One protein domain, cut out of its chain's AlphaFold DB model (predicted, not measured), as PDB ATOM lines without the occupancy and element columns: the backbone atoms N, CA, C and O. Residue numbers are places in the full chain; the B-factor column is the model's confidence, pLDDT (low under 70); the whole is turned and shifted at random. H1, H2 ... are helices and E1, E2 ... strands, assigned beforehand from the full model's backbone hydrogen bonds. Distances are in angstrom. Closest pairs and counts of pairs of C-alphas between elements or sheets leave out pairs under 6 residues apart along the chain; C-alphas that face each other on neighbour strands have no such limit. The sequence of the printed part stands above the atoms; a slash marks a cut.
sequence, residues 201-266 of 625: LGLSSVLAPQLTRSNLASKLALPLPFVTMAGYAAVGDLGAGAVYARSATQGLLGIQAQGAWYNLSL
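AT A GLANCE: This is residues 201 to 266 of the 625 residues of an uncharacterized protein of Methylobacterium dankookense (UniProt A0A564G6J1). A small, strongly twisted sheet of four strands is curled like part of a barrel, with the short helix H2 beside its E3 edge and loop filling much of the remaining outline. H1 only grazes the sheet near E1, and the long link of residues 229 to 242 loops out between E1 and E2. The printed part has 66 residues, with two named helices and four named strands in the order H1, H2, E1, E2, E3, E4. The sheet's order is E1, E2, E4, E3, all antiparallel; the class is mixed, helices and strands, with 28 residues, under half, in named elements. The whole is compact, with a radius of gyration of the C-alphas of 10.4 A and spans of 28 by 23 by 20 A.

IN THESE COORDINATES: H1 is residues 201 to 207, 10.2 A from first to last C-alpha, beginning at C-alpha 201 (-33.211, -16.403, 36.787). H2 is residues 216 to 219, 5.3 A long. E1 is residues 226 to 228, 6.9 A long, and E2 is residues 243 to 247, 12.8 A long, beginning at C-alpha 243 (-35.568, -18.406, 23.479). E3 is residues 255 to 257, 6.4 A long. E4 is residues 260 to 265, 14.9 A long, ending at C-alpha 265 (-36.530, -23.286, 21.395).

HOW THE PARTS SIT: From edge to edge of the sheet the strands' lines turn by 67 degrees and the way across it by 105 degrees. E1 and E2 form a hairpin, antiparallel at 156 degrees; N 227 and O 244 are 2.9 A apart, within hydrogen-bond range. E2 and E4 are antiparallel at 141 degrees, with N 247 and O 261 at 2.7 A. E3 and E4 form a hairpin, antiparallel at 137 degrees, with N 262 and O 255 at 2.8 A. The edge strands E1 and E3 are apart. H2 is on the sheet at a height over the sheet of 8.3 A, over none of the strands, but only just: 2 of its 4 C-alphas fall on E3. The closest C-alphas of H2 and E3 are those of Ala 217 and Ala 257, 4.3 A apart. H1 only grazes the sheet; its closest C-alphas with E1 are those of Ser 204 and Val 227, 6.8 A apart. H1 and H2 are apart. In H1 every O i to N i+4 pair is within hydrogen-bond range; H2 is too short for such a pair.

THE WHOLE: The two C-alphas farthest apart are those of Gly 236 and Ala 248, 28.7 A. The printed part has no cut. The link from E1 to E2 is long, with 14 residues, and the link from E3 to E4 is tight. The mean pLDDT of the printed part is 89.9, and residues 201 to 208 are under 70.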
ATOM      1  N   LEU A 201     -32.090 -17.118  37.407       54.88
ATOM      2  CA  LEU A 201     -33.211 -16.403  36.787       54.88
ATOM      3  C   LEU A 201     -33.052 -14.875  36.846       54.88
ATOM      4  O   LEU A 201     -33.303 -14.201  35.849       54.88
ATOM      5  N   GLY A 202     -32.603 -14.331  37.980       59.75
ATOM      6  CA  GLY A 202     -32.294 -12.908  38.129       59.75
ATOM      7  C   GLY A 202     -31.092 -12.452  37.297       59.75
ATOM      8  O   GLY A 202     -31.043 -11.302  36.877       59.75
ATOM      9  N   LEU A 203     -30.138 -13.342  37.008       63.91
ATOM     10  CA  LEU A 203     -28.991 -13.009  36.160       63.91
ATOM     11  C   LEU A 203     -29.382 -13.004  34.677       63.91
ATOM     12  O   LEU A 203     -28.940 -12.145  33.914       63.91
ATOM     13  N   SER A 204     -30.259 -13.934  34.281       59.66
ATOM     14  CA  SER A 204     -30.839 -13.967  32.938       59.66
ATOM     15  C   SER A 204     -31.582 -12.669  32.621       59.66
ATOM     16  O   SER A 204     -31.340 -12.085  31.574       59.66
ATOM     17  N   SER A 205     -32.398 -12.137  33.538       62.88
ATOM     18  CA  SER A 205     -33.135 -10.884  33.302       62.88
ATOM     19  C   SER A 205     -32.247  -9.634  33.223       62.88
ATOM     20  O   SER A 205     -32.621  -8.662  32.570       62.88
ATOM     21  N   VAL A 206     -31.064  -9.660  33.840       65.81
ATOM     22  CA  VAL A 206     -30.071  -8.573  33.789       65.81
ATOM     23  C   VAL A 206     -29.245  -8.616  32.502       65.81
ATOM     24  O   VAL A 206     -28.920  -7.565  31.954       65.81
ATOM     25  N   LEU A 207     -28.900  -9.811  32.011       65.56
ATOM     26  CA  LEU A 207     -28.106  -9.999  30.788       65.56
ATOM     27  C   LEU A 207     -28.964 -10.004  29.514       65.56
ATOM     28  O   LEU A 207     -28.503  -9.570  28.455       65.56
ATOM     29  N   ALA A 208     -30.225 -10.433  29.620       65.38
ATOM     30  CA  ALA A 208     -31.197 -10.472  28.530       65.38
ATOM     31  C   ALA A 208     -31.344  -9.171  27.724       65.38
ATOM     32  O   ALA A 208     -31.531  -9.303  26.522       65.38
ATOM     33  N   PRO A 209     -31.213  -7.936  28.264       72.56
ATOM     34  CA  PRO A 209     -31.390  -6.722  27.468       72.56
ATOM     35  C   PRO A 209     -30.294  -6.502  26.413       72.56
ATOM     36  O   PRO A 209     -30.423  -5.599  25.594       72.56
ATOM     37  N   GLN A 210     -29.192  -7.265  26.443       85.94
ATOM     38  CA  GLN A 210     -28.008  -7.020  25.604       85.94
ATOM     39  C   GLN A 210     -27.606  -8.209  24.721       85.94
ATOM     40  O   GLN A 210     -26.756  -8.060  23.831       85.94
ATOM     41  N   LEU A 211     -28.173  -9.391  24.976       93.06
ATOM     42  CA  LEU A 211     -27.843 -10.603  24.237       93.06
ATOM     43  C   LEU A 211     -28.624 -10.638  22.931       93.06
ATOM     44  O   LEU A 211     -29.847 -10.614  22.917       93.06
ATOM     45  N   THR A 212     -27.900 -10.704  21.827       96.12
ATOM     46  CA  THR A 212     -28.461 -10.953  20.500       96.12
ATOM     47  C   THR A 212     -27.925 -12.277  19.999       96.12
ATOM     48  O   THR A 212     -26.887 -12.754  20.471       96.12
ATOM     49  N   ARG A 213     -28.583 -12.860  18.997       94.50
ATOM     50  CA  ARG A 213     -28.080 -14.084  18.368       94.50
ATOM     51  C   ARG A 213     -26.631 -13.918  17.888       94.50
ATOM     52  O   ARG A 213     -25.810 -14.811  18.092       94.50
ATOM     53  N   SER A 214     -26.316 -12.769  17.286       92.94
ATOM     54  CA  SER A 214     -24.994 -12.461  16.723       92.94
ATOM     55  C   SER A 214     -23.884 -12.338  17.776       92.94
ATOM     56  O   SER A 214     -22.733 -12.655  17.480       92.94
ATOM     57  N   ASN A 215     -24.206 -11.918  19.007       94.88
ATOM     58  CA  ASN A 215     -23.214 -11.681  20.060       94.88
ATOM     59  C   ASN A 215     -23.201 -12.738  21.179       94.88
ATOM     60  O   ASN A 215     -22.302 -12.694  22.025       94.88
ATOM     61  N   LEU A 216     -24.136 -13.697  21.166       93.50
ATOM     62  CA  LEU A 216     -24.321 -14.694  22.226       93.50
ATOM     63  C   LEU A 216     -23.019 -15.414  22.599       93.50
ATOM     64  O   LEU A 216     -22.665 -15.467  23.774       93.50
ATOM     65  N   ALA A 217     -22.276 -15.908  21.605       93.44
ATOM     66  CA  ALA A 217     -21.023 -16.637  21.820       93.44
ATOM     67  C   ALA A 217     -19.959 -15.808  22.561       93.44
ATOM     68  O   ALA A 217     -19.192 -16.354  23.349       93.44
ATOM     69  N   SER A 218     -19.934 -14.493  22.326       93.31
ATOM     70  CA  SER A 218     -18.949 -13.569  22.904       93.31
ATOM     71  C   SER A 218     -19.372 -12.957  24.243       93.31
ATOM     72  O   SER A 218     -18.514 -12.608  25.046       93.31
ATOM     73  N   LYS A 219     -20.683 -12.805  24.484       91.88
ATOM     74  CA  LYS A 219     -21.222 -12.083  25.651       91.88
ATOM     75  C   LYS A 219     -21.803 -12.987  26.735       91.88
ATOM     76  O   LYS A 219     -22.014 -12.522  27.854       91.88
ATOM     77  N   LEU A 220     -22.082 -14.255  26.439       91.50
ATOM     78  CA  LEU A 220     -22.604 -15.179  27.438       91.50
ATOM     79  C   LEU A 220     -21.483 -15.600  28.393       91.50
ATOM     80  O   LEU A 220     -20.668 -16.445  28.044       91.50
ATOM     81  N   ALA A 221     -21.439 -15.014  29.589       87.06
ATOM     82  CA  ALA A 221     -20.379 -15.270  30.569       87.06
ATOM     83  C   ALA A 221     -20.559 -16.580  31.359       87.06
ATOM     84  O   ALA A 221     -19.579 -17.138  31.844       87.06
ATOM     85  N   LEU A 222     -21.794 -17.080  31.490       85.62
ATOM     86  CA  LEU A 222     -22.114 -18.279  32.271       85.62
ATOM     87  C   LEU A 222     -22.972 -19.265  31.467       85.62
ATOM     88  O   LEU A 222     -23.785 -18.841  30.644       85.62
ATOM     89  N   PRO A 223     -22.839 -20.580  31.713       88.44
ATOM     90  CA  PRO A 223     -23.610 -21.604  31.020       88.44
ATOM     91  C   PRO A 223     -25.053 -21.674  31.549       88.44
ATOM     92  O   PRO A 223     -25.391 -22.519  32.378       88.44
ATOM     93  N   LEU A 224     -25.913 -20.777  31.068       89.50
ATOM     94  CA  LEU A 224     -27.329 -20.742  31.432       89.50
ATOM     95  C   LEU A 224     -28.109 -21.883  30.746       89.50
ATOM     96  O   LEU A 224     -27.788 -22.248  29.617       89.50
ATOM     97  N   PRO A 225     -29.146 -22.461  31.381       91.31
ATOM     98  CA  PRO A 225     -29.974 -23.487  30.741       91.31
ATOM     99  C   PRO A 225     -30.824 -22.915  29.595       91.31
ATOM    100  O   PRO A 225     -31.066 -23.606  28.606       91.31
ATOM    101  N   PHE A 226     -31.230 -21.647  29.706       92.75
ATOM    102  CA  PHE A 226     -32.008 -20.926  28.701       92.75
ATOM    103  C   PHE A 226     -31.544 -19.474  28.618       92.75
ATOM    104  O   PHE A 226     -31.150 -18.889  29.630       92.75
ATOM    105  N   VAL A 227     -31.640 -18.886  27.429       92.81
ATOM    106  CA  VAL A 227     -31.361 -17.468  27.187       92.81
ATOM    107  C   VAL A 227     -32.452 -16.895  26.292       92.81
ATOM    108  O   VAL A 227     -32.710 -17.438  25.219       92.81
ATOM    109  N   THR A 228     -33.070 -15.791  26.705       94.00
ATOM    110  CA  THR A 228     -33.972 -15.012  25.847       94.00
ATOM    111  C   THR A 228     -33.172 -13.923  25.146       94.00
ATOM    112  O   THR A 228     -32.448 -13.170  25.798       94.00
ATOM    113  N   MET A 229     -33.286 -13.845  23.824       94.81
ATOM    114  CA  MET A 229     -32.583 -12.853  23.016       94.81
ATOM    115  C   MET A 229     -33.318 -11.511  23.035       94.81
ATOM    116  O   MET A 229     -34.538 -11.456  22.884       94.81
ATOM    117  N   ALA A 230     -32.562 -10.422  23.131       94.38
ATOM    118  CA  ALA A 230     -33.022  -9.060  22.877       94.38
ATOM    119  C   ALA A 230     -33.218  -8.761  21.386       94.38
ATOM    120  O   ALA A 230     -33.735  -7.702  21.054       94.38
ATOM    121  N   GLY A 231     -32.749  -9.642  20.501       95.25
ATOM    122  CA  GLY A 231     -32.830  -9.493  19.052       95.25
ATOM    123  C   GLY A 231     -32.024 -10.552  18.301       95.25
ATOM    124  O   GLY A 231     -31.209 -11.273  18.886       95.25
ATOM    125  N   TYR A 232     -32.234 -10.653  16.994       95.88
ATOM    126  CA  TYR A 232     -31.484 -11.544  16.118       95.88
ATOM    127  C   TYR A 232     -30.104 -10.955  15.791       95.88
ATOM    128  O   TYR A 232     -29.075 -11.528  16.150       95.88
ATOM    129  N   ALA A 233     -30.062  -9.794  15.146       95.44
ATOM    130  CA  ALA A 233     -28.837  -9.113  14.742       95.44
ATOM    131  C   ALA A 233     -28.471  -7.965  15.691       95.44
ATOM    132  O   ALA A 233     -27.294  -7.812  16.027       95.44
ATOM    133  N   ALA A 234     -29.465  -7.192  16.133       95.38
ATOM    134  CA  ALA A 234     -29.319  -6.022  16.992       95.38
ATOM    135  C   ALA A 234     -30.342  -6.044  18.134       95.38
ATOM    136  O   ALA A 234     -31.422  -6.612  18.012       95.38
ATOM    137  N   VAL A 235     -30.006  -5.416  19.261       94.38
ATOM    138  CA  VAL A 235     -30.933  -5.279  20.395       94.38
ATOM    139  C   VAL A 235     -32.176  -4.507  19.944       94.38
ATOM    140  O   VAL A 235     -32.053  -3.418  19.388       94.38
ATOM    141  N   GLY A 236     -33.356  -5.063  20.211       92.44
ATOM    142  CA  GLY A 236     -34.650  -4.464  19.889       92.44
ATOM    143  C   GLY A 236     -35.141  -4.702  18.459       92.44
ATOM    144  O   GLY A 236     -36.183  -4.158  18.102       92.44
ATOM    145  N   ASP A 237     -34.431  -5.487  17.640       94.62
ATOM    146  CA  ASP A 237     -34.976  -5.908  16.346       94.62
ATOM    147  C   ASP A 237     -36.128  -6.925  16.508       94.62
ATOM    148  O   ASP A 237     -36.421  -7.403  17.608       94.62
ATOM    149  N   LEU A 238     -36.797  -7.272  15.403       94.19
ATOM    150  CA  LEU A 238     -37.957  -8.175  15.419       94.19
ATOM    151  C   LEU A 238     -37.633  -9.586  15.950       94.19
ATOM    152  O   LEU A 238     -38.542 -10.339  16.294       94.19
ATOM    153  N   GLY A 239     -36.353  -9.967  16.009       95.00
ATOM    154  CA  GLY A 239     -35.902 -11.244  16.550       95.00
ATOM    155  C   GLY A 239     -35.924 -11.317  18.078       95.00
ATOM    156  O   GLY A 239     -35.582 -12.362  18.642       95.00
ATOM    157  N   ALA A 240     -36.289 -10.225  18.756       93.94
ATOM    158  CA  ALA A 240     -36.424 -10.179  20.202       93.94
ATOM    159  C   ALA A 240     -37.431 -11.225  20.714       93.94
ATOM    160  O   ALA A 240     -38.407 -11.579  20.054       93.94
ATOM    161  N   GLY A 241     -37.176 -11.750  21.912       92.50
ATOM    162  CA  GLY A 241     -38.008 -12.775  22.542       92.50
ATOM    163  C   GLY A 241     -37.694 -14.212  22.111       92.50
ATOM    164  O   GLY A 241     -38.223 -15.139  22.721       92.50
ATOM    165  N   ALA A 242     -36.808 -14.428  21.129       94.88
ATOM    166  CA  ALA A 242     -36.349 -15.770  20.778       94.88
ATOM    167  C   ALA A 242     -35.682 -16.447  21.987       94.88
ATOM    168  O   ALA A 242     -34.751 -15.895  22.576       94.88
ATOM    169  N   VAL A 243     -36.124 -17.652  22.347       95.06
ATOM    170  CA  VAL A 243     -35.568 -18.406  23.479       95.06
ATOM    171  C   VAL A 243     -34.618 -19.468  22.954       95.06
ATOM    172  O   VAL A 243     -35.000 -20.288  22.131       95.06
ATOM    173  N   TYR A 244     -33.392 -19.502  23.456       96.31
ATOM    174  CA  TYR A 244     -32.416 -20.535  23.138       96.31
ATOM    175  C   TYR A 244     -32.193 -21.439  24.347       96.31
ATOM    176  O   TYR A 244     -31.896 -20.953  25.437       96.31
ATOM    177  N   ALA A 245     -32.326 -22.750  24.155       95.88
ATOM    178  CA  ALA A 245     -32.100 -23.762  25.182       95.88
ATOM    179  C   ALA A 245     -30.726 -24.411  25.006       95.88
ATOM    180  O   ALA A 245     -30.319 -24.753  23.891       95.88
ATOM    181  N   ARG A 246     -30.014 -24.598  26.117       95.81
ATOM    182  CA  ARG A 246     -28.717 -25.273  26.138       95.81
ATOM    183  C   ARG A 246     -28.879 -26.759  25.796       95.81
ATOM    184  O   ARG A 246     -29.795 -27.421  26.272       95.81
ATOM    185  N   SER A 247     -27.960 -27.288  25.001       96.31
ATOM    186  CA  SER A 247     -27.933 -28.658  24.498       96.31
ATOM    187  C   SER A 247     -26.494 -29.162  24.360       96.31
ATOM    188  O   SER A 247     -25.551 -28.386  24.178       96.31
ATOM    189  N   ALA A 248     -26.328 -30.484  24.415       95.56
ATOM    190  CA  ALA A 248     -25.071 -31.151  24.082       95.56
ATOM    191  C   ALA A 248     -24.847 -31.262  22.561       95.56
ATOM    192  O   ALA A 248     -23.710 -31.385  22.114       95.56
ATOM    193  N   THR A 249     -25.914 -31.198  21.761       96.69
ATOM    194  CA  THR A 249     -25.878 -31.362  20.301       96.69
ATOM    195  C   THR A 249     -26.409 -30.130  19.578       96.69
ATOM    196  O   THR A 249     -27.300 -29.430  20.076       96.69
ATOM    197  N   GLN A 250     -25.875 -29.883  18.379       97.44
ATOM    198  CA  GLN A 250     -26.381 -28.854  17.478       97.44
ATOM    199  C   GLN A 250     -27.798 -29.216  17.026       97.44
ATOM    200  O   GLN A 250     -28.050 -30.317  16.542       97.44
ATOM    201  N   GLY A 251     -28.717 -28.274  17.185       94.94
ATOM    202  CA  GLY A 251     -30.099 -28.370  16.737       94.94
ATOM    203  C   GLY A 251     -30.494 -27.160  15.896       94.94
ATOM    204  O   GLY A 251     -29.654 -26.525  15.254       94.94
ATOM    205  N   LEU A 252     -31.788 -26.836  15.907       94.25
ATOM    206  CA  LEU A 252     -32.356 -25.731  15.135       94.25
ATOM    207  C   LEU A 252     -31.654 -24.407  15.465       94.25
ATOM    208  O   LEU A 252     -31.636 -23.978  16.618       94.25
ATOM    209  N   LEU A 253     -31.075 -23.771  14.441       95.25
ATOM    210  CA  LEU A 253     -30.309 -22.525  14.554       95.25
ATOM    211  C   LEU A 253     -29.232 -22.525  15.656       95.25
ATOM    212  O   LEU A 253     -28.897 -21.458  16.171       95.25
ATOM    213  N   GLY A 254     -28.662 -23.697  15.966       95.94
ATOM    214  CA  GLY A 254     -27.677 -23.885  17.029       95.94
ATOM    215  C   GLY A 254     -26.507 -22.896  16.980       95.94
ATOM    216  O   GLY A 254     -25.912 -22.671  15.926       95.94
ATOM    217  N   ILE A 255     -26.168 -22.321  18.134       96.62
ATOM    218  CA  ILE A 255     -25.026 -21.418  18.335       96.62
ATOM    219  C   ILE A 255     -24.161 -21.996  19.440       96.62
ATOM    220  O   ILE A 255     -24.669 -22.358  20.501       96.62
ATOM    221  N   GLN A 256     -22.856 -22.073  19.214       96.88
ATOM    222  CA  GLN A 256     -21.936 -22.535  20.240       96.88
ATOM    223  C   GLN A 256     -21.538 -21.371  21.155       96.88
ATOM    224  O   GLN A 256     -21.066 -20.338  20.686       96.88
ATOM    225  N   ALA A 257     -21.719 -21.538  22.464       95.19
ATOM    226  CA  ALA A 257     -21.284 -20.585  23.482       95.19
ATOM    227  C   ALA A 257     -20.876 -21.351  24.745       95.19
ATOM    228  O   ALA A 257     -21.548 -22.307  25.132       95.19
ATOM    229  N   GLN A 258     -19.774 -20.959  25.392       92.69
ATOM    230  CA  GLN A 258     -19.306 -21.592  26.638       92.69
ATOM    231  C   GLN A 258     -19.212 -23.132  26.560       92.69
ATOM    232  O   GLN A 258     -19.636 -23.850  27.465       92.69
ATOM    233  N   GLY A 259     -18.717 -23.658  25.433       93.31
ATOM    234  CA  GLY A 259     -18.538 -25.101  25.224       93.31
ATOM    235  C   GLY A 259     -19.831 -25.918  25.076       93.31
ATOM    236  O   GLY A 259     -19.760 -27.141  25.057       93.31
ATOM    237  N   ALA A 260     -20.999 -25.280  24.957       95.31
ATOM    238  CA  ALA A 260     -22.280 -25.946  24.724       95.31
ATOM    239  C   ALA A 260     -22.999 -25.376  23.495       95.31
ATOM    240  O   ALA A 260     -22.712 -24.261  23.053       95.31
ATOM    241  N   TRP A 261     -23.950 -26.141  22.961       97.62
ATOM    242  CA  TRP A 261     -24.864 -25.659  21.933       97.62
ATOM    243  C   TRP A 261     -26.052 -24.963  22.578       97.62
ATOM    244  O   TRP A 261     -26.587 -25.427  23.577       97.62
ATOM    245  N   TYR A 262     -26.484 -23.863  21.987       97.00
ATOM    246  CA  TYR A 262     -27.724 -23.179  22.310       97.00
ATOM    247  C   TYR A 262     -28.601 -23.259  21.076       97.00
ATOM    248  O   TYR A 262     -28.270 -22.670  20.049       97.00
ATOM    249  N   ASN A 263     -29.690 -24.015  21.161       97.50
ATOM    250  CA  ASN A 263     -30.607 -24.253  20.051       97.50
ATOM    251  C   ASN A 263     -31.856 -23.401  20.233       97.50
ATOM    252  O   ASN A 263     -32.333 -23.256  21.359       97.50
ATOM    253  N   LEU A 264     -32.397 -22.866  19.139       96.81
ATOM    254  CA  LEU A 264     -33.656 -22.133  19.175       96.81
ATOM    255  C   LEU A 264     -34.758 -23.066  19.693       96.81
ATOM    256  O   LEU A 264     -35.068 -24.093  19.090       96.81
ATOM    257  N   SER A 265     -35.334 -22.691  20.826       96.19
ATOM    258  CA  SER A 265     -36.530 -23.286  21.395       96.19
ATOM    259  C   SER A 265     -37.736 -22.518  20.874       96.19
ATOM    260  O   SER A 265     -37.748 -21.288  20.886       96.19
ATOM    261  N   LEU A 266     -38.751 -23.244  20.414       93.44
ATOM    262  CA  LEU A 266     -39.996 -22.678  19.900       93.44
ATOM    263  C   LEU A 266     -41.098 -22.879  20.952       93.44
ATOM    264  O   LEU A 266     -41.863 -23.847  20.857       93.44
TER     265      LEU A 266